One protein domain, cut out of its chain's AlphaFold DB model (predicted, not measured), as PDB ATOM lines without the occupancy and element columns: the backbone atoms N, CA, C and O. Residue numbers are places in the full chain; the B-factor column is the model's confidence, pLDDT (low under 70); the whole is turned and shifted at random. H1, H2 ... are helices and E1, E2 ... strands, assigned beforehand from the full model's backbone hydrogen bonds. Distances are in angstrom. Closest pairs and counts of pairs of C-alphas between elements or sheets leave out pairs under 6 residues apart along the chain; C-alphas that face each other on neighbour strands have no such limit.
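Overview. This is residues 201 to 364 of the 364 residues of an uncharacterized protein of Halobacteriovorax sp. JY17 (UniProt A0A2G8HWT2). A strongly twisted wall of five strands is covered on one face by H1, H4 and H5, with H4 in the middle of the whole; beyond the sheet, at one end of the longest axis, the last part of H1 together with H2 and H3 makes a loosely joined helical head. The printed part has 164 residues with five named helices and five named strands, in the order E1 H1 H2 H3 E2 E3 H4 E4 H5 E5, a mixed class of helices and strands. The sheet's order is E1 E2 E3 E4 E5, and it is mixed: E1, E2 and E3 are antiparallel neighbours, while E3, E4 and E5 are parallel ones. The whole is compact, with a radius of gyration of the C-alphas of 16.3 A and spans of 53 by 42 by 25 A.

Arrangement. Start at the sheet's edge strand E1, residues 201 to 207, which runs antiparallel to E2, residues 275 to 282, at 154 degrees; look for N 205 and O 277, 2.8 A apart and within hydrogen-bond range. E2 bends by 54 degrees at residue 278 and forms a hairpin with E3, residues 285 to 292, where N 280 and O 287 are 3.0 A apart. E4, residues 333 to 339, is parallel to E3 at 28 degrees, with N 290 and O 336 2.9 A apart. The other edge strand, E5, residues 357 to 360, is parallel to E4 at 22 degrees, with N 359 and O 337 2.8 A apart. H4, residues 313 to 327, is on the sheet at a height of 9.2 A, over E4 and only just over E3, where 3 of its C-alphas fall; its closest C-alphas to E4 are those of Thr 320 and Pro 335, 6.4 A apart. H5, residues 345 to 353, lies over E5 on the same face as H4, with the closest C-alphas, Arg 348 and Val 358, at 6.6 A. H1, residues 216 to 235, is over E1, slantwise to it at 40 degrees on the local plane; the closest C-alphas are those of Ala 203 and Ala 218, 4.5 A apart. With the sheet, H1, H4 and H5 make two layers, helices on one face of a sheet. E3, H4, E4 and E4, H5, E5 are strand-helix-strand units, two parallel neighbour strands with a helix between, each with a right-handed crossover. Residues 225 to 232 of H1 touch residues 326 to 327 of H4, about perpendicular at 75 degrees, with C-alphas 228 and 327 closest at 5.6 A. H3, residues 260 to 273, is close to but not clearly touching H1, with C-alphas 233 and 268 closest at 7.2 A. H2, residues 241 to 247, is close to but not clearly touching H3, with C-alphas 241 and 264 closest at 7.0 A. Every O i to N i+4 pair is within hydrogen-bond range in H2, H3, H4 and H5, and 14 of 16 are in H1.

Along the chain. Find C-alpha 201 at (-28.293, 28.886, 52.931), where E1 begins its 16.0 A. H1 runs 28.9 A from C-alpha 216 to C-alpha 235 at (-28.856, 30.989, 20.427). H2 covers 9.7 A, H3 19.9 A, E2 19.8 A, E3 21.8 A, H4 21.4 A, E4 19.7 A and H5 12.2 A. E5 covers 10.0 A and ends at C-alpha 360, at (-14.532, 39.022, 54.669).

Size, cuts and confidence. The two C-alphas farthest apart are those of Gln 239 and Asp 364, the chain's last residue, at 53.6 A. The printed part has no cut. Its long links are H2 to H3, with 12 residues, and E3 to H4, with 20. The mean pLDDT of the printed part is 91.8; look for values under 70 at residues 307 to 309 and 363 to 364.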
ATOM      1  N   LEU A 201     -28.904  29.781  53.906       93.44
ATOM      2  CA  LEU A 201     -28.293  28.886  52.931       93.44
ATOM      3  C   LEU A 201     -29.375  28.135  52.142       93.44
ATOM      4  O   LEU A 201     -30.291  27.536  52.713       93.44
ATOM      5  N   GLN A 202     -29.269  28.199  50.820       94.31
ATOM      6  CA  GLN A 202     -30.185  27.555  49.884       94.31
ATOM      7  C   GLN A 202     -29.540  26.350  49.215       94.31
ATOM      8  O   GLN A 202     -30.223  25.350  49.039       94.31
ATOM      9  N   ALA A 203     -28.254  26.424  48.876       94.31
ATOM     10  CA  ALA A 203     -27.555  25.347  48.186       94.31
ATOM     11  C   ALA A 203     -26.031  25.426  48.361       94.31
ATOM     12  O   ALA A 203     -25.496  26.492  48.675       94.31
ATOM     13  N   GLN A 204     -25.375  24.296  48.099       94.31
ATOM     14  CA  GLN A 204     -23.930  24.131  47.928       94.31
ATOM     15  C   GLN A 204     -23.694  23.427  46.585       94.31
ATOM     16  O   GLN A 204     -24.502  22.570  46.224       94.31
ATOM     17  N   GLY A 205     -22.627  23.781  45.867       93.12
ATOM     18  CA  GLY A 205     -22.203  23.114  44.635       93.12
ATOM     19  C   GLY A 205     -23.259  23.171  43.532       93.12
ATOM     20  O   GLY A 205     -23.795  22.146  43.107       93.12
ATOM     21  N   VAL A 206     -23.620  24.380  43.095       95.06
ATOM     22  CA  VAL A 206     -24.629  24.575  42.042       95.06
ATOM     23  C   VAL A 206     -23.951  24.788  40.698       95.06
ATOM     24  O   VAL A 206     -23.162  25.714  40.524       95.06
ATOM     25  N   TYR A 207     -24.312  23.971  39.715       96.88
ATOM     26  CA  TYR A 207     -23.750  24.028  38.366       96.88
ATOM     27  C   TYR A 207     -24.619  24.863  37.427       96.88
ATOM     28  O   TYR A 207     -25.821  25.026  37.655       96.88
ATOM     29  N   LEU A 208     -24.023  25.364  36.344       96.75
ATOM     30  CA  LEU A 208     -24.804  25.925  35.241       96.75
ATOM     31  C   LEU A 208     -25.385  24.837  34.340       96.75
ATOM     32  O   LEU A 208     -26.525  24.950  33.913       96.75
ATOM     33  N   ALA A 209     -24.623  23.783  34.048       96.50
ATOM     34  CA  ALA A 209     -25.124  22.641  33.291       96.50
ATOM     35  C   ALA A 209     -26.017  21.744  34.154       96.50
ATOM     36  O   ALA A 209     -25.850  21.666  35.374       96.50
ATOM     37  N   ARG A 210     -26.937  21.027  33.502       95.50
ATOM     38  CA  ARG A 210     -27.843  20.085  34.164       95.50
ATOM     39  C   ARG A 210     -27.046  18.975  34.844       95.50
ATOM     40  O   ARG A 210     -26.276  18.272  34.189       95.50
ATOM     41  N   ARG A 211     -27.246  18.813  36.149       94.88
ATOM     42  CA  ARG A 211     -26.700  17.716  36.951       94.88
ATOM     43  C   ARG A 211     -27.755  17.212  37.920       94.88
ATOM     44  O   ARG A 211     -28.672  17.937  38.292       94.88
ATOM     45  N   GLU A 212     -27.609  15.958  38.317       95.31
ATOM     46  CA  GLU A 212     -28.396  15.393  39.405       95.31
ATOM     47  C   GLU A 212     -27.691  15.707  40.726       95.31
ATOM     48  O   GLU A 212     -26.548  15.301  40.949       95.31
ATOM     49  N   LEU A 213     -28.357  16.486  41.571       93.75
ATOM     50  CA  LEU A 213     -27.887  16.936  42.869       93.75
ATOM     51  C   LEU A 213     -28.735  16.294  43.963       93.75
ATOM     52  O   LEU A 213     -29.960  16.252  43.890       93.75
ATOM     53  N   LEU A 214     -28.065  15.832  45.018       91.25
ATOM     54  CA  LEU A 214     -28.719  15.148  46.136       91.25
ATOM     55  C   LEU A 214     -29.619  16.079  46.960       91.25
ATOM     56  O   LEU A 214     -30.594  15.627  47.555       91.25
ATOM     57  N   ASP A 215     -29.287  17.371  47.019       92.06
ATOM     58  CA  ASP A 215     -30.071  18.374  47.734       92.06
ATOM     59  C   ASP A 215     -31.209  18.907  46.847       92.06
ATOM     60  O   ASP A 215     -30.924  19.603  45.870       92.06
ATOM     61  N   PRO A 216     -32.491  18.721  47.216       92.69
ATOM     62  CA  PRO A 216     -33.617  19.235  46.438       92.69
ATOM     63  C   PRO A 216     -33.601  20.755  46.235       92.69
ATOM     64  O   PRO A 216     -34.064  21.247  45.206       92.69
ATOM     65  N   LYS A 217     -33.071  21.529  47.196       93.38
ATOM     66  CA  LYS A 217     -32.963  22.989  47.037       93.38
ATOM     67  C   LYS A 217     -31.866  23.367  46.046       93.38
ATOM     68  O   LYS A 217     -32.065  24.287  45.256       93.38
ATOM     69  N   ALA A 218     -30.740  22.653  46.065       95.12
ATOM     70  CA  ALA A 218     -29.688  22.817  45.069       95.12
ATOM     71  C   ALA A 218     -30.174  22.389  43.681       95.12
ATOM     72  O   ALA A 218     -29.961  23.126  42.722       95.12
ATOM     73  N   GLN A 219     -30.901  21.268  43.592       96.62
ATOM     74  CA  GLN A 219     -31.495  20.783  42.347       96.62
ATOM     75  C   GLN A 219     -32.426  21.828  41.733       96.62
ATOM     76  O   GLN A 219     -32.272  22.151  40.564       96.62
ATOM     77  N   ALA A 220     -33.321  22.433  42.518       96.38
ATOM     78  CA  ALA A 220     -34.235  23.455  42.006       96.38
ATOM     79  C   ALA A 220     -33.502  24.668  41.397       96.38
ATOM     80  O   ALA A 220     -33.949  25.233  40.399       96.38
ATOM     81  N   ILE A 221     -32.368  25.072  41.981       96.69
ATOM     82  CA  ILE A 221     -31.546  26.167  41.448       96.69
ATOM     83  C   ILE A 221     -30.759  25.700  40.212       96.69
ATOM     84  O   ILE A 221     -30.673  26.440  39.232       96.69
ATOM     85  N   ASN A 222     -30.218  24.478  40.218       97.56
ATOM     86  CA  ASN A 222     -29.531  23.907  39.060       97.56
ATOM     87  C   ASN A 222     -30.475  23.707  37.868       97.56
ATOM     88  O   ASN A 222     -30.087  23.988  36.739       97.56
ATOM     89  N   ASP A 223     -31.721  23.298  38.096       97.75
ATOM     90  CA  ASP A 223     -32.746  23.183  37.059       97.75
ATOM     91  C   ASP A 223     -33.037  24.545  36.420       97.75
ATOM     92  O   ASP A 223     -33.101  24.649  35.195       97.75
ATOM     93  N   LEU A 224     -33.136  25.612  37.224       96.88
ATOM     94  CA  LEU A 224     -33.299  26.975  36.713       96.88
ATOM     95  C   LEU A 224     -32.107  27.398  35.842       96.88
ATOM     96  O   LEU A 224     -32.303  27.844  34.710       96.88
ATOM     97  N   PHE A 225     -30.880  27.257  36.356       97.69
ATOM     98  CA  PHE A 225     -29.681  27.643  35.610       97.69
ATOM     99  C   PHE A 225     -29.492  26.809  34.347       97.69
ATOM    100  O   PHE A 225     -29.210  27.374  33.294       97.69
ATOM    101  N   SER A 226     -29.691  25.495  34.427       97.69
ATOM    102  CA  SER A 226     -29.509  24.587  33.296       97.69
ATOM    103  C   SER A 226     -30.526  24.816  32.199       97.69
ATOM    104  O   SER A 226     -30.131  24.927  31.043       97.69
ATOM    105  N   SER A 227     -31.803  25.011  32.533       97.69
ATOM    106  CA  SER A 227     -32.804  25.377  31.533       97.69
ATOM    107  C   SER A 227     -32.494  26.720  30.869       97.69
ATOM    108  O   SER A 227     -32.640  26.844  29.654       97.69
ATOM    109  N   LYS A 228     -32.010  27.719  31.623       97.75
ATOM    110  CA  LYS A 228     -31.590  29.005  31.044       97.75
ATOM    111  C   LYS A 228     -30.335  28.889  30.188       97.75
ATOM    112  O   LYS A 228     -30.251  29.533  29.145       97.75
ATOM    113  N   LEU A 229     -29.378  28.060  30.597       98.00
ATOM    114  CA  LEU A 229     -28.170  27.803  29.827       98.00
ATOM    115  C   LEU A 229     -28.507  27.088  28.517       98.00
ATOM    116  O   LEU A 229     -28.051  27.534  27.472       98.00
ATOM    117  N   GLU A 230     -29.318  26.028  28.564       96.88
ATOM    118  CA  GLU A 230     -29.789  25.273  27.394       96.88
ATOM    119  C   GLU A 230     -30.483  26.201  26.377       96.88
ATOM    120  O   GLU A 230     -30.177  26.141  25.186       96.88
ATOM    121  N   GLU A 231     -31.348  27.109  26.849       96.62
ATOM    122  CA  GLU A 231     -32.005  28.140  26.029       96.62
ATOM    123  C   GLU A 231     -30.969  29.065  25.366       96.62
ATOM    124  O   GLU A 231     -30.917  29.187  24.140       96.62
ATOM    125  N   LYS A 232     -30.100  29.693  26.165       96.31
ATOM    126  CA  LYS A 232     -29.206  30.759  25.691       96.31
ATOM    127  C   LYS A 232     -28.037  30.244  24.867       96.31
ATOM    128  O   LYS A 232     -27.641  30.882  23.897       96.31
ATOM    129  N   ILE A 233     -27.489  29.078  25.195       94.50
ATOM    130  CA  ILE A 233     -26.348  28.499  24.474       94.50
ATOM    131  C   ILE A 233     -26.731  28.023  23.066       94.50
ATOM    132  O   ILE A 233     -25.875  27.996  22.176       94.50
ATOM    133  N   ALA A 234     -28.004  27.665  22.856       93.88
ATOM    134  CA  ALA A 234     -28.548  27.306  21.550       93.88
ATOM    135  C   ALA A 234     -28.667  28.524  20.617       93.88
ATOM    136  O   ALA A 234     -28.558  28.376  19.401       93.88
ATOM    137  N   GLU A 235     -28.827  29.728  21.178       94.94
ATOM    138  CA  GLU A 235     -28.856  30.989  20.427       94.94
ATOM    139  C   GLU A 235     -27.462  31.417  19.931       94.94
ATOM    140  O   GLU A 235     -27.367  32.224  19.005       94.94
ATOM    141  N   VAL A 236     -26.374  30.891  20.511       95.06
ATOM    142  CA  VAL A 236     -24.998  31.268  20.146       95.06
ATOM    143  C   VAL A 236     -24.476  30.405  18.995       95.06
ATOM    144  O   VAL A 236     -24.236  29.199  19.139       95.06
ATOM    145  N   THR A 237     -24.233  31.045  17.853       95.88
ATOM    146  CA  THR A 237     -23.779  30.424  16.604       95.88
ATOM    147  C   THR A 237     -22.544  31.131  16.046       95.88
ATOM    148  O   THR A 237     -22.181  32.226  16.468       95.88
ATOM    149  N   LEU A 238     -21.883  30.530  15.050       95.31
ATOM    150  CA  LEU A 238     -20.733  31.164  14.387       95.31
ATOM    151  C   LEU A 238     -21.103  32.476  13.684       95.31
ATOM    152  O   LEU A 238     -20.250  33.339  13.517       95.31
ATOM    153  N   GLN A 239     -22.364  32.633  13.280       95.50
ATOM    154  CA  GLN A 239     -22.836  33.815  12.564       95.50
ATOM    155  C   GLN A 239     -23.012  35.029  13.482       95.50
ATOM    156  O   GLN A 239     -22.889  36.154  13.012       95.50
ATOM    157  N   ASN A 240     -23.304  34.819  14.770       95.69
ATOM    158  CA  ASN A 240     -23.571  35.903  15.719       95.69
ATOM    159  C   ASN A 240     -22.530  36.025  16.843       95.69
ATOM    160  O   ASN A 240     -22.630  36.943  17.656       95.69
ATOM    161  N   ILE A 241     -21.514  35.156  16.866       95.50
ATOM    162  CA  ILE A 241     -20.485  35.127  17.913       95.50
ATOM    163  C   ILE A 241     -19.756  36.463  18.092       95.50
ATOM    164  O   ILE A 241     -19.399  36.782  19.219       95.50
ATOM    165  N   GLU A 242     -19.579  37.276  17.043       94.12
ATOM    166  CA  GLU A 242     -18.952  38.604  17.184       94.12
ATOM    167  C   GLU A 242     -19.701  39.492  18.183       94.12
ATOM    168  O   GLU A 242     -19.092  40.057  19.086       94.12
ATOM    169  N   SER A 243     -21.035  39.518  18.113       94.81
ATOM    170  CA  SER A 243     -21.849  40.282  19.065       94.81
ATOM    171  C   SER A 243     -21.725  39.736  20.492       94.81
ATOM    172  O   SER A 243     -21.704  40.505  21.453       94.81
ATOM    173  N   TYR A 244     -21.598  38.416  20.646       95.62
ATOM    174  CA  TYR A 244     -21.429  37.785  21.955       95.62
ATOM    175  C   TYR A 244     -20.045  38.035  22.564       95.62
ATOM    176  O   TYR A 244     -19.960  38.183  23.779       95.62
ATOM    177  N   LYS A 245     -18.981  38.133  21.759       94.50
ATOM    178  CA  LYS A 245     -17.641  38.517  22.241       94.50
ATOM    179  C   LYS A 245     -17.611  39.948  22.760       94.50
ATOM    180  O   LYS A 245     -16.972  40.213  23.769       94.50
ATOM    181  N   GLU A 246     -18.289  40.860  22.066       92.62
ATOM    182  CA  GLU A 246     -18.386  42.260  22.487       92.62
ATOM    183  C   GLU A 246     -19.222  42.404  23.759       92.62
ATOM    184  O   GLU A 246     -18.864  43.164  24.656       92.62
ATOM    185  N   LYS A 247     -20.333  41.663  23.848       94.62
ATOM    186  CA  LYS A 247     -21.272  41.768  24.969       94.62
ATOM    187  C   LYS A 247     -20.833  40.991  26.214       94.62
ATOM    188  O   LYS A 247     -21.126  41.433  27.320       94.62
ATOM    189  N   TYR A 248     -20.166  39.851  26.034       95.94
ATOM    190  CA  TYR A 248     -19.728  38.956  27.111       95.94
ATOM    191  C   TYR A 248     -18.265  38.497  26.918       95.94
ATOM    192  O   TYR A 248     -17.996  37.304  26.696       95.94
ATOM    193  N   PRO A 249     -17.299  39.432  26.949       92.56
ATOM    194  CA  PRO A 249     -15.886  39.144  26.707       92.56
ATOM    195  C   PRO A 249     -15.239  38.228  27.753       92.56
ATOM    196  O   PRO A 249     -14.237  37.575  27.445       92.56
ATOM    197  N   HIS A 250     -15.769  38.138  28.976       91.81
ATOM    198  CA  HIS A 250     -15.275  37.207  29.989       91.81
ATOM    199  C   HIS A 250     -15.786  35.768  29.786       91.81
ATOM    200  O   HIS A 250     -15.116  34.833  30.232       91.81
ATOM    201  N   ILE A 251     -16.895  35.565  29.068       94.25
ATOM    202  CA  ILE A 251     -17.370  34.238  28.632       94.25
ATOM    203  C   ILE A 251     -16.692  33.826  27.317       94.25
ATOM    204  O   ILE A 251     -16.063  32.768  27.233       94.25
ATOM    205  N   PHE A 252     -16.789  34.668  26.285       94.56
ATOM    206  CA  PHE A 252     -16.289  34.396  24.933       94.56
ATOM    207  C   PHE A 252     -14.951  35.097  24.697       94.56
ATOM    208  O   PHE A 252     -14.827  36.019  23.890       94.56
ATOM    209  N   LYS A 253     -13.933  34.645  25.434       90.19
ATOM    210  CA  LYS A 253     -12.610  35.281  25.467       90.19
ATOM    211  C   LYS A 253     -11.912  35.236  24.114       90.19
ATOM    212  O   LYS A 253     -11.733  34.169  23.530       90.19
ATOM    213  N   VAL A 254     -11.430  36.396  23.681       86.69
ATOM    214  CA  VAL A 254     -10.606  36.545  22.478       86.69
ATOM    215  C   VAL A 254      -9.130  36.488  22.862       86.69
ATOM    216  O   VAL A 254      -8.691  37.162  23.791       86.69
ATOM    217  N   SER A 255      -8.350  35.699  22.128       85.12
ATOM    218  CA  SER A 255      -6.888  35.717  22.196       85.12
ATOM    219  C   SER A 255      -6.295  35.745  20.792       85.12
ATOM    220  O   SER A 255      -6.960  35.351  19.831       85.12
ATOM    221  N   GLU A 256      -5.036  36.171  20.674       81.94
ATOM    222  CA  GLU A 256      -4.329  36.202  19.391       81.94
ATOM    223  C   GLU A 256      -4.422  34.850  18.665       81.94
ATOM    224  O   GLU A 256      -4.233  33.790  19.265       81.94
ATOM    225  N   ASN A 257      -4.719  34.905  17.363       85.56
ATOM    226  CA  ASN A 257      -4.815  33.755  16.456       85.56
ATOM    227  C   ASN A 257      -5.912  32.719  16.780       85.56
ATOM    228  O   ASN A 257      -5.873  31.611  16.248       85.56
ATOM    229  N   MET A 258      -6.896  33.045  17.624       90.75
ATOM    230  CA  MET A 258      -8.012  32.138  17.904       90.75
ATOM    231  C   MET A 258      -9.149  32.315  16.893       90.75
ATOM    232  O   MET A 258      -9.636  33.426  16.695       90.75
ATOM    233  N   SER A 259      -9.592  31.216  16.275       94.38
ATOM    234  CA  SER A 259     -10.746  31.244  15.372       94.38
ATOM    235  C   SER A 259     -12.064  31.362  16.140       94.38
ATOM    236  O   SER A 259     -12.158  31.018  17.322       94.38
ATOM    237  N   ASN A 260     -13.111  31.808  15.451       94.81
ATOM    238  CA  ASN A 260     -14.454  31.944  16.017       94.81
ATOM    239  C   ASN A 260     -15.024  30.614  16.513       94.81
ATOM    240  O   ASN A 260     -15.704  30.577  17.536       94.81
ATOM    241  N   GLU A 261     -14.713  29.524  15.816       95.75
ATOM    242  CA  GLU A 261     -15.084  28.165  16.202       95.75
ATOM    243  C   GLU A 261     -14.470  27.777  17.544       95.75
ATOM    244  O   GLU A 261     -15.161  27.230  18.404       95.75
ATOM    245  N   GLU A 262     -13.190  28.091  17.747       95.75
ATOM    246  CA  GLU A 262     -12.502  27.776  18.996       95.75
ATOM    247  C   GLU A 262     -12.988  28.668  20.146       95.75
ATOM    248  O   GLU A 262     -13.205  28.162  21.248       95.75
ATOM    249  N   ILE A 263     -13.239  29.960  19.899       94.94
ATOM    250  CA  ILE A 263     -13.829  30.872  20.897       94.94
ATOM    251  C   ILE A 263     -15.197  30.351  21.343       94.94
ATOM    252  O   ILE A 263     -15.453  30.226  22.542       94.94
ATOM    253  N   LEU A 264     -16.061  30.001  20.384       96.06
ATOM    254  CA  LEU A 264     -17.383  29.450  20.665       96.06
ATOM    255  C   LEU A 264     -17.270  28.168  21.493       96.06
ATOM    256  O   LEU A 264     -17.897  28.058  22.543       96.06
ATOM    257  N   LYS A 265     -16.438  27.218  21.058       96.00
ATOM    258  CA  LYS A 265     -16.223  25.949  21.762       96.00
ATOM    259  C   LYS A 265     -15.745  26.167  23.198       96.00
ATOM    260  O   LYS A 265     -16.295  25.562  24.115       96.00
ATOM    261  N   ARG A 266     -14.751  27.033  23.414       95.50
ATOM    262  CA  ARG A 266     -14.227  27.337  24.755       95.50
ATOM    263  C   ARG A 266     -15.257  28.018  25.641       95.50
ATOM    264  O   ARG A 266     -15.356  27.645  26.803       95.50
ATOM    265  N   GLY A 267     -16.027  28.960  25.097       95.88
ATOM    266  CA  GLY A 267     -17.118  29.610  25.820       95.88
ATOM    267  C   GLY A 267     -18.175  28.604  26.277       95.88
ATOM    268  O   GLY A 267     -18.562  28.614  27.443       95.88
ATOM    269  N   LYS A 268     -18.572  27.668  25.402       95.81
ATOM    270  CA  LYS A 268     -19.517  26.595  25.761       95.81
ATOM    271  C   LYS A 268     -18.970  25.697  26.868       95.81
ATOM    272  O   LYS A 268     -19.620  25.549  27.895       95.81
ATOM    273  N   VAL A 269     -17.744  25.195  26.713       96.69
ATOM    274  CA  VAL A 269     -17.093  24.357  27.735       96.69
ATOM    275  C   VAL A 269     -16.954  25.105  29.065       96.69
ATOM    276  O   VAL A 269     -17.180  24.527  30.126       96.69
ATOM    277  N   PHE A 270     -16.600  26.391  29.032       96.06
ATOM    278  CA  PHE A 270     -16.511  27.217  30.232       96.06
ATOM    279  C   PHE A 270     -17.857  27.297  30.964       96.06
ATOM    280  O   PHE A 270     -17.902  27.039  32.164       96.06
ATOM    281  N   LEU A 271     -18.947  27.588  30.249       97.00
ATOM    282  CA  LEU A 271     -20.288  27.634  30.836       97.00
ATOM    283  C   LEU A 271     -20.722  26.263  31.368       97.00
ATOM    284  O   LEU A 271     -21.202  26.167  32.491       97.00
ATOM    285  N   GLU A 272     -20.503  25.194  30.605       95.19
ATOM    286  CA  GLU A 272     -20.907  23.830  30.973       95.19
ATOM    287  C   GLU A 272     -20.158  23.280  32.196       95.19
ATOM    288  O   GLU A 272     -20.665  22.417  32.915       95.19
ATOM    289  N   THR A 273     -18.946  23.777  32.448       95.12
ATOM    290  CA  THR A 273     -18.112  23.356  33.581       95.12
ATOM    291  C   THR A 273     -18.190  24.297  34.778       95.12
ATOM    292  O   THR A 273     -17.625  23.978  35.824       95.12
ATOM    293  N   LYS A 274     -18.884  25.438  34.663       96.38
ATOM    294  CA  LYS A 274     -18.967  26.408  35.754       96.38
ATOM    295  C   LYS A 274     -19.860  25.898  36.886       96.38
ATOM    296  O   LYS A 274     -20.979  25.423  36.682       96.38
ATOM    297  N   GLU A 275     -19.335  26.080  38.086       95.19
ATOM    298  CA  GLU A 275     -19.958  25.808  39.373       95.19
ATOM    299  C   GLU A 275     -19.884  27.064  40.248       95.19
ATOM    300  O   GLU A 275     -18.948  27.868  40.124       95.19
ATOM    301  N   PHE A 276     -20.882  27.230  41.110       95.75
ATOM    302  CA  PHE A 276     -20.916  28.202  42.190       95.75
ATOM    303  C   PHE A 276     -20.905  27.467  43.530       95.75
ATOM    304  O   PHE A 276     -21.755  26.603  43.758       95.75
ATOM    305  N   ASP A 277     -19.976  27.850  44.409       95.88
ATOM    306  CA  ASP A 277     -19.733  27.154  45.677       95.88
ATOM    307  C   ASP A 277     -20.989  27.137  46.559       95.88
ATOM    308  O   ASP A 277     -21.462  26.079  46.959       95.88
ATOM    309  N   LEU A 278     -21.573  28.308  46.841       96.94
ATOM    310  CA  LEU A 278     -22.722  28.436  47.739       96.94
ATOM    311  C   LEU A 278     -23.785  29.373  47.166       96.94
ATOM    312  O   LEU A 278     -23.484  30.363  46.495       96.94
ATOM    313  N   VAL A 279     -25.044  29.113  47.514       96.75
ATOM    314  CA  VAL A 279     -26.158  30.026  47.237       96.75
ATOM    315  C   VAL A 279     -26.891  30.352  48.525       96.75
ATOM    316  O   VAL A 279     -27.374  29.455  49.218       96.75
ATOM    317  N   ILE A 280     -27.032  31.641  48.833       94.06
ATOM    318  CA  ILE A 280     -27.824  32.123  49.973       94.06
ATOM    319  C   ILE A 280     -28.952  33.033  49.500       94.06
ATOM    320  O   ILE A 280     -28.860  33.651  48.441       94.06
ATOM    321  N   LYS A 281     -30.019  33.160  50.289       90.94
ATOM    322  CA  LYS A 281     -31.108  34.100  49.996       90.94
ATOM    323  C   LYS A 281     -30.973  35.355  50.856       90.94
ATOM    324  O   LYS A 281     -31.002  35.275  52.081       90.94
ATOM    325  N   LYS A 282     -30.859  36.522  50.218       85.69
ATOM    326  CA  LYS A 282     -30.715  37.828  50.876       85.69
ATOM    327  C   LYS A 282     -31.618  38.849  50.191       85.69
ATOM    328  O   LYS A 282     -31.511  39.069  48.991       85.69
ATOM    329  N   ASN A 283     -32.504  39.484  50.960       78.94
ATOM    330  CA  ASN A 283     -33.424  40.523  50.477       78.94
ATOM    331  C   ASN A 283     -34.217  40.104  49.222       78.94
ATOM    332  O   ASN A 283     -34.283  40.842  48.247       78.94
ATOM    333  N   ASN A 284     -34.798  38.899  49.246       84.06
ATOM    334  CA  ASN A 284     -35.549  38.287  48.139       84.06
ATOM    335  C   ASN A 284     -34.760  37.982  46.853       84.06
ATOM    336  O   ASN A 284     -35.346  37.399  45.946       84.06
ATOM    337  N   LYS A 285     -33.456  38.270  46.800       90.75
ATOM    338  CA  LYS A 285     -32.547  37.807  45.743       90.75
ATOM    339  C   LYS A 285     -31.678  36.648  46.245       90.75
ATOM    340  O   LYS A 285     -31.494  36.465  47.454       90.75
ATOM    341  N   TYR A 286     -31.132  35.874  45.321       94.25
ATOM    342  CA  TYR A 286     -30.117  34.864  45.585       94.25
ATOM    343  C   TYR A 286     -28.721  35.466  45.414       94.25
ATOM    344  O   TYR A 286     -28.443  36.200  44.474       94.25
ATOM    345  N   SER A 287     -27.832  35.159  46.344       94.12
ATOM    346  CA  SER A 287     -26.427  35.545  46.319       94.12
ATOM    347  C   SER A 287     -25.611  34.308  45.983       94.12
ATOM    348  O   SER A 287     -25.692  33.311  46.704       94.12
ATOM    349  N   LEU A 288     -24.868  34.372  44.879       96.19
ATOM    350  CA  LEU A 288     -23.899  33.355  44.479       96.19
ATOM    351  C   LEU A 288     -22.586  33.661  45.189       96.19
ATOM    352  O   LEU A 288     -21.896  34.609  44.816       96.19
ATOM    353  N   VAL A 289     -22.285  32.914  46.247       95.88
ATOM    354  CA  VAL A 289     -21.120  33.154  47.097       95.88
ATOM    355  C   VAL A 289     -19.982  32.243  46.661       95.88
ATOM    356  O   VAL A 289     -20.050  31.032  46.835       95.88
ATOM    357  N   GLU A 290     -18.919  32.845  46.139       95.94
ATOM    358  CA  GLU A 290     -17.660  32.169  45.832       95.94
ATOM    359  C   GLU A 290     -16.691  32.331  47.015       95.94
ATOM    360  O   GLU A 290     -16.380  33.450  47.445       95.94
ATOM    361  N   VAL A 291     -16.181  31.224  47.549       95.62
ATOM    362  CA  VAL A 291     -15.341  31.206  48.746       95.62
ATOM    363  C   VAL A 291     -13.864  31.209  48.370       95.62
ATOM    364  O   VAL A 291     -13.369  30.396  47.589       95.62
ATOM    365  N   LYS A 292     -13.105  32.139  48.956       93.88
ATOM    366  CA  LYS A 292     -11.681  32.319  48.671       93.88
ATOM    367  C   LYS A 292     -10.830  32.314  49.934       93.88
ATOM    368  O   LYS A 292     -10.867  33.217  50.771       93.88
ATOM    369  N   ASN A 293      -9.965  31.304  50.012       90.31
ATOM    370  CA  ASN A 293      -9.007  31.107  51.096       90.31
ATOM    371  C   ASN A 293      -7.572  31.375  50.615       90.31
ATOM    372  O   ASN A 293      -6.765  30.453  50.443       90.31
ATOM    373  N   TYR A 294      -7.232  32.641  50.362       88.69
ATOM    374  CA  TYR A 294      -5.874  33.039  49.971       88.69
ATOM    375  C   TYR A 294      -4.871  32.897  51.127       88.69
ATOM    376  O   TYR A 294      -5.204  32.427  52.215       88.69
ATOM    377  N   LYS A 295      -3.579  33.140  50.878       86.62
ATOM    378  CA  LYS A 295      -2.558  33.108  51.946       86.62
ATOM    379  C   LYS A 295      -2.549  34.411  52.747       86.62
ATOM    380  O   LYS A 295      -2.380  34.361  53.957       86.62
ATOM    381  N   ASN A 296      -2.753  35.525  52.055       90.06
ATOM    382  CA  ASN A 296      -2.739  36.875  52.599       90.06
ATOM    383  C   ASN A 296      -4.099  37.541  52.335       90.06
ATOM    384  O   ASN A 296      -4.833  37.054  51.464       90.06
ATOM    385  N   PRO A 297      -4.418  38.635  53.046       91.50
ATOM    386  CA  PRO A 297      -5.562  39.470  52.712       91.50
ATOM    387  C   PRO A 297      -5.498  39.980  51.268       91.50
ATOM    388  O   PRO A 297      -4.411  40.212  50.734       91.50
ATOM    389  N   ILE A 298      -6.664  40.168  50.653       92.56
ATOM    390  CA  ILE A 298      -6.780  40.699  49.290       92.56
ATOM    391  C   ILE A 298      -6.526  42.203  49.287       92.56
ATOM    392  O   ILE A 298      -7.235  42.954  49.956       92.56
ATOM    393  N   GLY A 299      -5.527  42.632  48.515       90.75
ATOM    394  CA  GLY A 299      -5.204  44.042  48.305       90.75
ATOM    395  C   GLY A 299      -5.527  44.520  46.888       90.75
ATOM    396  O   GLY A 299      -5.992  43.761  46.039       90.75
ATOM    397  N   MET A 300      -5.218  45.789  46.605       90.94
ATOM    398  CA  MET A 300      -5.489  46.429  45.305       90.94
ATOM    399  C   MET A 300      -4.881  45.696  44.104       90.94
ATOM    400  O   MET A 300      -5.458  45.702  43.023       90.94
ATOM    401  N   ARG A 301      -3.730  45.038  44.287       85.81
ATOM    402  CA  ARG A 301      -3.085  44.251  43.226       85.81
ATOM    403  C   ARG A 301      -3.904  43.021  42.822       85.81
ATOM    404  O   ARG A 301      -3.812  42.580  41.685       85.81
ATOM    405  N   ASP A 302      -4.638  42.438  43.762       84.81
ATOM    406  CA  ASP A 302      -5.476  41.263  43.518       84.81
ATOM    407  C   ASP A 302      -6.877  41.673  43.035       84.81
ATOM    408  O   ASP A 302      -7.519  40.935  42.287       84.81
ATOM    409  N   ALA A 303      -7.322  42.868  43.436       86.44
ATOM    410  CA  ALA A 303      -8.552  43.525  43.005       86.44
ATOM    411  C   ALA A 303      -8.353  44.374  41.732       86.44
ATOM    412  O   ALA A 303      -8.880  45.477  41.624       86.44
ATOM    413  N   SER A 304      -7.582  43.872  40.769       86.50
ATOM    414  CA  SER A 304      -7.429  44.477  39.443       86.50
ATOM    415  C   SER A 304      -7.869  43.499  38.360       86.50
ATOM    416  O   SER A 304      -7.798  42.287  38.557       86.50
ATOM    417  N   GLU A 305      -8.301  44.001  37.208       82.19
ATOM    418  CA  GLU A 305      -8.531  43.156  36.032       82.19
ATOM    419  C   GLU A 305      -7.180  42.618  35.526       82.19
ATOM    420  O   GLU A 305      -6.141  43.281  35.641       82.19
ATOM    421  N   GLY A 306      -7.156  41.368  35.068       74.88
ATOM    422  CA  GLY A 306      -5.928  40.723  34.615       74.88
ATOM    423  C   GLY A 306      -5.454  41.238  33.254       74.88
ATOM    424  O   GLY A 306      -6.239  41.408  32.330       74.88
ATOM    425  N   ASN A 307      -4.135  41.373  33.065       63.09
ATOM    426  CA  ASN A 307      -3.531  41.712  31.764       63.09
ATOM    427  C   ASN A 307      -3.393  40.476  30.840       63.09
ATOM    428  O   ASN A 307      -2.309  40.174  30.346       63.09
ATOM    429  N   GLY A 308      -4.464  39.695  30.665       56.72
ATOM    430  CA  GLY A 308      -4.550  38.588  29.696       56.72
ATOM    431  C   GLY A 308      -3.892  37.252  30.086       56.72
ATOM    432  O   GLY A 308      -4.437  36.200  29.764       56.72
ATOM    433  N   HIS A 309      -2.770  37.241  30.821       57.03
ATOM    434  CA  HIS A 309      -2.057  35.984  31.145       57.03
ATOM    435  C   HIS A 309      -2.338  35.401  32.536       57.03
ATOM    436  O   HIS A 309      -2.067  34.225  32.776       57.03
ATOM    437  N   LYS A 310      -2.875  36.195  33.469       74.94
ATOM    438  CA  LYS A 310      -3.185  35.733  34.827       74.94
ATOM    439  C   LYS A 310      -4.571  36.204  35.237       74.94
ATOM    440  O   LYS A 310      -4.760  37.386  35.495       74.94
ATOM    441  N   LYS A 311      -5.494  35.249  35.338       85.44
ATOM    442  CA  LYS A 311      -6.848  35.464  35.848       85.44
ATOM    443  C   LYS A 311      -6.790  35.935  37.301       85.44
ATOM    444  O   LYS A 311      -6.249  35.224  38.155       85.44
ATOM    445  N   THR A 312      -7.337  37.108  37.580       89.88
ATOM    446  CA  THR A 312      -7.469  37.628  38.944       89.88
ATOM    447  C   THR A 312      -8.764  37.140  39.584       89.88
ATOM    448  O   THR A 312      -9.589  36.467  38.957       89.88
ATOM    449  N   ILE A 313      -8.940  37.430  40.874       91.12
ATOM    450  CA  ILE A 313     -10.225  37.173  41.522       91.12
ATOM    451  C   ILE A 313     -11.307  38.108  40.977       91.12
ATOM    452  O   ILE A 313     -12.443  37.677  40.826       91.12
ATOM    453  N   LEU A 314     -10.958  39.348  40.618       92.12
ATOM    454  CA  LEU A 314     -11.909  40.269  40.009       92.12
ATOM    455  C   LEU A 314     -12.415  39.718  38.672       92.12
ATOM    456  O   LEU A 314     -13.625  39.664  38.487       92.12
ATOM    457  N   ASP A 315     -11.532  39.185  37.821       91.62
ATOM    458  CA  ASP A 315     -11.934  38.550  36.557       91.62
ATOM    459  C   ASP A 315     -12.949  37.410  36.779       91.62
ATOM    460  O   ASP A 315     -13.919  37.290  36.040       91.62
ATOM    461  N   GLN A 316     -12.767  36.582  37.818       92.38
ATOM    462  CA  GLN A 316     -13.714  35.502  38.160       92.38
ATOM    463  C   GLN A 316     -15.097  36.034  38.561       92.38
ATOM    464  O   GLN A 316     -16.121  35.406  38.288       92.38
ATOM    465  N   GLN A 317     -15.139  37.179  39.240       94.00
ATOM    466  CA  GLN A 317     -16.401  37.787  39.650       94.00
ATOM    467  C   GLN A 317     -17.083  38.516  38.486       94.00
ATOM    468  O   GLN A 317     -18.304  38.446  38.365       94.00
ATOM    469  N   LEU A 318     -16.312  39.142  37.591       93.44
ATOM    470  CA  LEU A 318     -16.831  39.731  36.353       93.44
ATOM    471  C   LEU A 318     -17.403  38.661  35.413       93.44
ATOM    472  O   LEU A 318     -18.483  38.854  34.868       93.44
ATOM    473  N   GLU A 319     -16.762  37.491  35.313       95.19
ATOM    474  CA  GLU A 319     -17.348  36.322  34.640       95.19
ATOM    475  C   GLU A 319     -18.711  35.951  35.226       95.19
ATOM    476  O   GLU A 319     -19.645  35.669  34.485       95.19
ATOM    477  N   THR A 320     -18.843  35.965  36.555       96.31
ATOM    478  CA  THR A 320     -20.119  35.648  37.209       96.31
ATOM    479  C   THR A 320     -21.187  36.679  36.849       96.31
ATOM    480  O   THR A 320     -22.307  36.295  36.536       96.31
ATOM    481  N   ILE A 321     -20.849  37.972  36.819       95.50
ATOM    482  CA  ILE A 321     -21.765  39.033  36.363       95.50
ATOM    483  C   ILE A 321     -22.213  38.784  34.923       95.50
ATOM    484  O   ILE A 321     -23.411  38.797  34.641       95.50
ATOM    485  N   GLU A 322     -21.271  38.520  34.019       96.56
ATOM    486  CA  GLU A 322     -21.600  38.244  32.622       96.56
ATOM    487  C   GLU A 322     -22.465  36.998  32.465       96.56
ATOM    488  O   GLU A 322     -23.393  37.021  31.668       96.56
ATOM    489  N   ILE A 323     -22.211  35.938  33.237       98.12
ATOM    490  CA  ILE A 323     -23.043  34.731  33.238       98.12
ATOM    491  C   ILE A 323     -24.479  35.084  33.626       98.12
ATOM    492  O   ILE A 323     -25.413  34.668  32.944       98.12
ATOM    493  N   LEU A 324     -24.677  35.872  34.685       97.00
ATOM    494  CA  LEU A 324     -26.016  36.265  35.125       97.00
ATOM    495  C   LEU A 324     -26.767  37.053  34.043       97.00
ATOM    496  O   LEU A 324     -27.932  36.758  33.785       97.00
ATOM    497  N   HIS A 325     -26.090  37.988  33.368       96.88
ATOM    498  CA  HIS A 325     -26.666  38.738  32.247       96.88
ATOM    499  C   HIS A 325     -26.886  37.883  30.996       96.88
ATOM    500  O   HIS A 325     -27.884  38.053  30.299       96.88
ATOM    501  N   PHE A 326     -25.972  36.959  30.699       97.62
ATOM    502  CA  PHE A 326     -26.098  36.027  29.581       97.62
ATOM    503  C   PHE A 326     -27.329  35.136  29.752       97.62
ATOM    504  O   PHE A 326     -28.078  34.936  28.799       97.62
ATOM    505  N   LEU A 327     -27.571  34.659  30.975       97.44
ATOM    506  CA  LEU A 327     -28.725  33.832  31.321       97.44
ATOM    507  C   LEU A 327     -30.022  34.639  31.505       97.44
ATOM    508  O   LEU A 327     -31.104  34.055  31.472       97.44
ATOM    509  N   GLY A 328     -29.937  35.964  31.674       95.88
ATOM    510  CA  GLY A 328     -31.089  36.839  31.905       95.88
ATOM    511  C   GLY A 328     -31.704  36.687  33.300       95.88
ATOM    512  O   GLY A 328     -32.924  36.766  33.442       95.88
ATOM    513  N   VAL A 329     -30.878  36.400  34.313       95.75
ATOM    514  CA  VAL A 329     -31.299  36.131  35.705       95.75
ATOM    515  C   VAL A 329     -30.692  37.119  36.717       95.75
ATOM    516  O   VAL A 329     -30.754  36.913  37.928       95.75
ATOM    517  N   GLU A 330     -30.135  38.239  36.255       92.75
ATOM    518  CA  GLU A 330     -29.515  39.297  37.076       92.75
ATOM    519  C   GLU A 330     -30.494  40.009  38.038       92.75
ATOM    520  O   GLU A 330     -30.110  40.624  39.042       92.75
ATOM    521  N   ASN A 331     -31.795  39.909  37.760       89.94
ATOM    522  CA  ASN A 331     -32.845  40.428  38.636       89.94
ATOM    523  C   ASN A 331     -33.145  39.488  39.810       89.94
ATOM    524  O   ASN A 331     -33.739  39.912  40.799       89.94
ATOM    525  N   GLU A 332     -32.698  38.237  39.739       93.31
ATOM    526  CA  GLU A 332     -32.931  37.203  40.747       93.31
ATOM    527  C   GLU A 332     -31.649  36.854  41.501       93.31
ATOM    528  O   GLU A 332     -31.708  36.574  42.697       93.31
ATOM    529  N   PHE A 333     -30.496  36.929  40.831       94.50
ATOM    530  CA  PHE A 333     -29.194  36.535  41.359       94.50
ATOM    531  C   PHE A 333     -28.194  37.691  41.357       94.50
ATOM    532  O   PHE A 333     -28.269  38.600  40.534       94.50
ATOM    533  N   PHE A 334     -27.227  37.645  42.272       93.06
ATOM    534  CA  PHE A 334     -26.092  38.563  42.287       93.06
ATOM    535  C   PHE A 334     -24.816  37.896  42.813       93.06
ATOM    536  O   PHE A 334     -24.900  36.982  43.640       93.06
ATOM    537  N   PRO A 335     -23.626  38.337  42.368       95.12
ATOM    538  CA  PRO A 335     -22.360  37.753  42.789       95.12
ATOM    539  C   PRO A 335     -21.957  38.215  44.189       95.12
ATOM    540  O   PRO A 335     -22.202  39.349  44.618       95.12
ATOM    541  N   THR A 336     -21.294  37.334  44.921       94.94
ATOM    542  CA  THR A 336     -20.691  37.619  46.217       94.94
ATOM    543  C   THR A 336     -19.391  36.841  46.350       94.94
ATOM    544  O   THR A 336     -19.310  35.683  45.957       94.94
ATOM    545  N   VAL A 337     -18.372  37.456  46.938       95.31
ATOM    546  CA  VAL A 337     -17.103  36.784  47.234       95.31
ATOM    547  C   VAL A 337     -16.838  36.796  48.734       95.31
ATOM    548  O   VAL A 337     -16.959  37.836  49.382       95.31
ATOM    549  N   ALA A 338     -16.483  35.636  49.291       95.50
ATOM    550  CA  ALA A 338     -16.147  35.464  50.700       95.50
ATOM    551  C   ALA A 338     -14.630  35.280  50.893       95.50
ATOM    552  O   ALA A 338     -14.067  34.249  50.529       95.50
ATOM    553  N   PHE A 339     -13.954  36.264  51.491       95.25
ATOM    554  CA  PHE A 339     -12.513  36.254  51.758       95.25
ATOM    555  C   PHE A 339     -12.189  35.836  53.196       95.25
ATOM    556  O   PHE A 339     -12.215  36.643  54.127       95.25
ATOM    557  N   LEU A 340     -11.748  34.590  53.365       91.75
ATOM    558  CA  LEU A 340     -11.388  34.013  54.671       91.75
ATOM    559  C   LEU A 340     -10.097  34.573  55.294       91.75
ATOM    560  O   LEU A 340      -9.737  34.215  56.409       91.75
ATOM    561  N   ARG A 341      -9.351  35.410  54.568       90.12
ATOM    562  CA  ARG A 341      -8.155  36.108  55.079       90.12
ATOM    563  C   ARG A 341      -8.306  37.621  55.088       90.12
ATOM    564  O   ARG A 341      -7.320  38.317  55.284       90.12
ATOM    565  N   GLY A 342      -9.516  38.117  54.861       91.69
ATOM    566  CA  GLY A 342      -9.770  39.544  54.796       91.69
ATOM    567  C   GLY A 342      -9.503  40.161  53.424       91.69
ATOM    568  O   GLY A 342      -8.965  39.544  52.499       91.69
ATOM    569  N   VAL A 343      -9.910  41.419  53.315       92.50
ATOM    570  CA  VAL A 343      -9.767  42.290  52.146       92.50
ATOM    571  C   VAL A 343      -9.517  43.709  52.645       92.50
ATOM    572  O   VAL A 343     -10.153  44.126  53.619       92.50
ATOM    573  N   THR A 344      -8.607  44.448  52.015       92.44
ATOM    574  CA  THR A 344      -8.403  45.855  52.383       92.44
ATOM    575  C   THR A 344      -9.621  46.696  51.979       92.44
ATOM    576  O   THR A 344     -10.340  46.325  51.042       92.44
ATOM    577  N   PRO A 345      -9.894  47.827  52.656       90.25
ATOM    578  CA  PRO A 345     -11.027  48.688  52.318       90.25
ATOM    579  C   PRO A 345     -11.030  49.154  50.856       90.25
ATOM    580  O   PRO A 345     -12.080  49.175  50.217       90.25
ATOM    581  N   GLU A 346      -9.861  49.467  50.298       90.88
ATOM    582  CA  GLU A 346      -9.716  49.948  48.921       90.88
ATOM    583  C   GLU A 346     -10.027  48.834  47.920       90.88
ATOM    584  O   GLU A 346     -10.797  49.033  46.984       90.88
ATOM    585  N   ALA A 347      -9.488  47.632  48.155       92.50
ATOM    586  CA  ALA A 347      -9.761  46.471  47.318       92.50
ATOM    587  C   ALA A 347     -11.249  46.104  47.351       92.50
ATOM    588  O   ALA A 347     -11.842  45.826  46.311       92.50
ATOM    589  N   ARG A 348     -11.874  46.158  48.535       91.62
ATOM    590  CA  ARG A 348     -13.315  45.944  48.707       91.62
ATOM    591  C   ARG A 348     -14.134  46.922  47.868       91.62
ATOM    592  O   ARG A 348     -15.036  46.483  47.159       91.62
ATOM    593  N   ALA A 349     -13.791  48.209  47.912       89.12
ATOM    594  CA  ALA A 349     -14.487  49.239  47.148       89.12
ATOM    595  C   ALA A 349     -14.445  48.970  45.634       89.12
ATOM    596  O   ALA A 349     -15.421  49.248  44.938       89.12
ATOM    597  N   VAL A 350     -13.365  48.369  45.115       90.94
ATOM    598  CA  VAL A 350     -13.298  47.965  43.700       90.94
ATOM    599  C   VAL A 350     -14.358  46.912  43.369       90.94
ATOM    600  O   VAL A 350     -15.122  47.112  42.426       90.94
ATOM    601  N   PHE A 351     -14.462  45.831  44.148       91.62
ATOM    602  CA  PHE A 351     -15.496  44.807  43.933       91.62
ATOM    603  C   PHE A 351     -16.907  45.403  44.024       91.62
ATOM    604  O   PHE A 351     -17.736  45.185  43.140       91.62
ATOM    605  N   GLU A 352     -17.160  46.213  45.052       89.94
ATOM    606  CA  GLU A 352     -18.459  46.855  45.268       89.94
ATOM    607  C   GLU A 352     -18.845  47.788  44.119       89.94
ATOM    608  O   GLU A 352     -19.995  47.774  43.681       89.94
ATOM    609  N   SER A 353     -17.885  48.545  43.574       88.31
ATOM    610  CA  SER A 353     -18.112  49.436  42.427       88.31
ATOM    611  C   SER A 353     -18.558  48.699  41.160       88.31
ATOM    612  O   SER A 353     -19.206  49.290  40.299       88.31
ATOM    613  N   LYS A 354     -18.256  47.399  41.059       88.75
ATOM    614  CA  LYS A 354     -18.682  46.511  39.969       88.75
ATOM    615  C   LYS A 354     -19.977  45.753  40.301       88.75
ATOM    616  O   LYS A 354     -20.392  44.894  39.534       88.75
ATOM    617  N   GLY A 355     -20.615  46.041  41.438       88.62
ATOM    618  CA  GLY A 355     -21.832  45.364  41.891       88.62
ATOM    619  C   GLY A 355     -21.588  44.030  42.601       88.62
ATOM    620  O   GLY A 355     -22.532  43.260  42.769       88.62
ATOM    621  N   ILE A 356     -20.362  43.738  43.039       92.00
ATOM    622  CA  ILE A 356     -20.022  42.488  43.733       92.00
ATOM    623  C   ILE A 356     -20.077  42.722  45.241       92.00
ATOM    624  O   ILE A 356     -19.419  43.619  45.764       92.00
ATOM    625  N   SER A 357     -20.848  41.905  45.962       92.31
ATOM    626  CA  SER A 357     -20.851  41.961  47.428       92.31
ATOM    627  C   SER A 357     -19.626  41.242  47.997       92.31
ATOM    628  O   SER A 357     -19.221  40.197  47.489       92.31
ATOM    629  N   VAL A 358     -19.039  41.779  49.068       92.81
ATOM    630  CA  VAL A 358     -17.842  41.200  49.686       92.81
ATOM    631  C   VAL A 358     -18.107  40.809  51.134       92.81
ATOM    632  O   VAL A 358     -18.403  41.650  51.980       92.81
ATOM    633  N   LEU A 359     -17.940  39.531  51.448       92.44
ATOM    634  CA  LEU A 359     -17.885  39.038  52.820       92.44
ATOM    635  C   LEU A 359     -16.421  38.785  53.170       92.44
ATOM    636  O   LEU A 359     -15.694  38.214  52.364       92.44
ATOM    637  N   ALA A 360     -15.940  39.217  54.329       90.12
ATOM    638  CA  ALA A 360     -14.532  39.022  54.669       90.12
ATOM    639  C   ALA A 360     -14.306  38.841  56.167       90.12
ATOM    640  O   ALA A 360     -15.035  39.407  56.967       90.12
ATOM    641  N   GLU A 361     -13.278  38.092  56.560       84.50
ATOM    642  CA  GLU A 361     -12.786  38.183  57.941       84.50
ATOM    643  C   GLU A 361     -12.275  39.603  58.229       84.50
ATOM    644  O   GLU A 361     -11.774  40.292  57.330       84.50
ATOM    645  N   VAL A 362     -12.417  40.050  59.477       74.31
ATOM    646  CA  VAL A 362     -11.862  41.335  59.916       74.31
ATOM    647  C   VAL A 362     -10.336  41.212  59.930       74.31
ATOM    648  O   VAL A 362      -9.795  40.236  60.443       74.31
ATOM    649  N   ILE A 363      -9.649  42.163  59.294       64.69
ATOM    650  CA  ILE A 363      -8.192  42.285  59.388       64.69
ATOM    651  C   ILE A 363      -7.930  43.143  60.624       64.69
ATOM    652  O   ILE A 363      -8.346  44.304  60.625       64.69
ATOM    653  N   ASP A 364      -7.306  42.562  61.646       48.53
ATOM    654  CA  ASP A 364      -6.822  43.301  62.820       48.53
ATOM    655  C   ASP A 364      -5.581  44.146  62.497       48.53
ATOM    656  O   ASP A 364      -4.703  43.656  61.737       48.53
TER     657      ASP A 364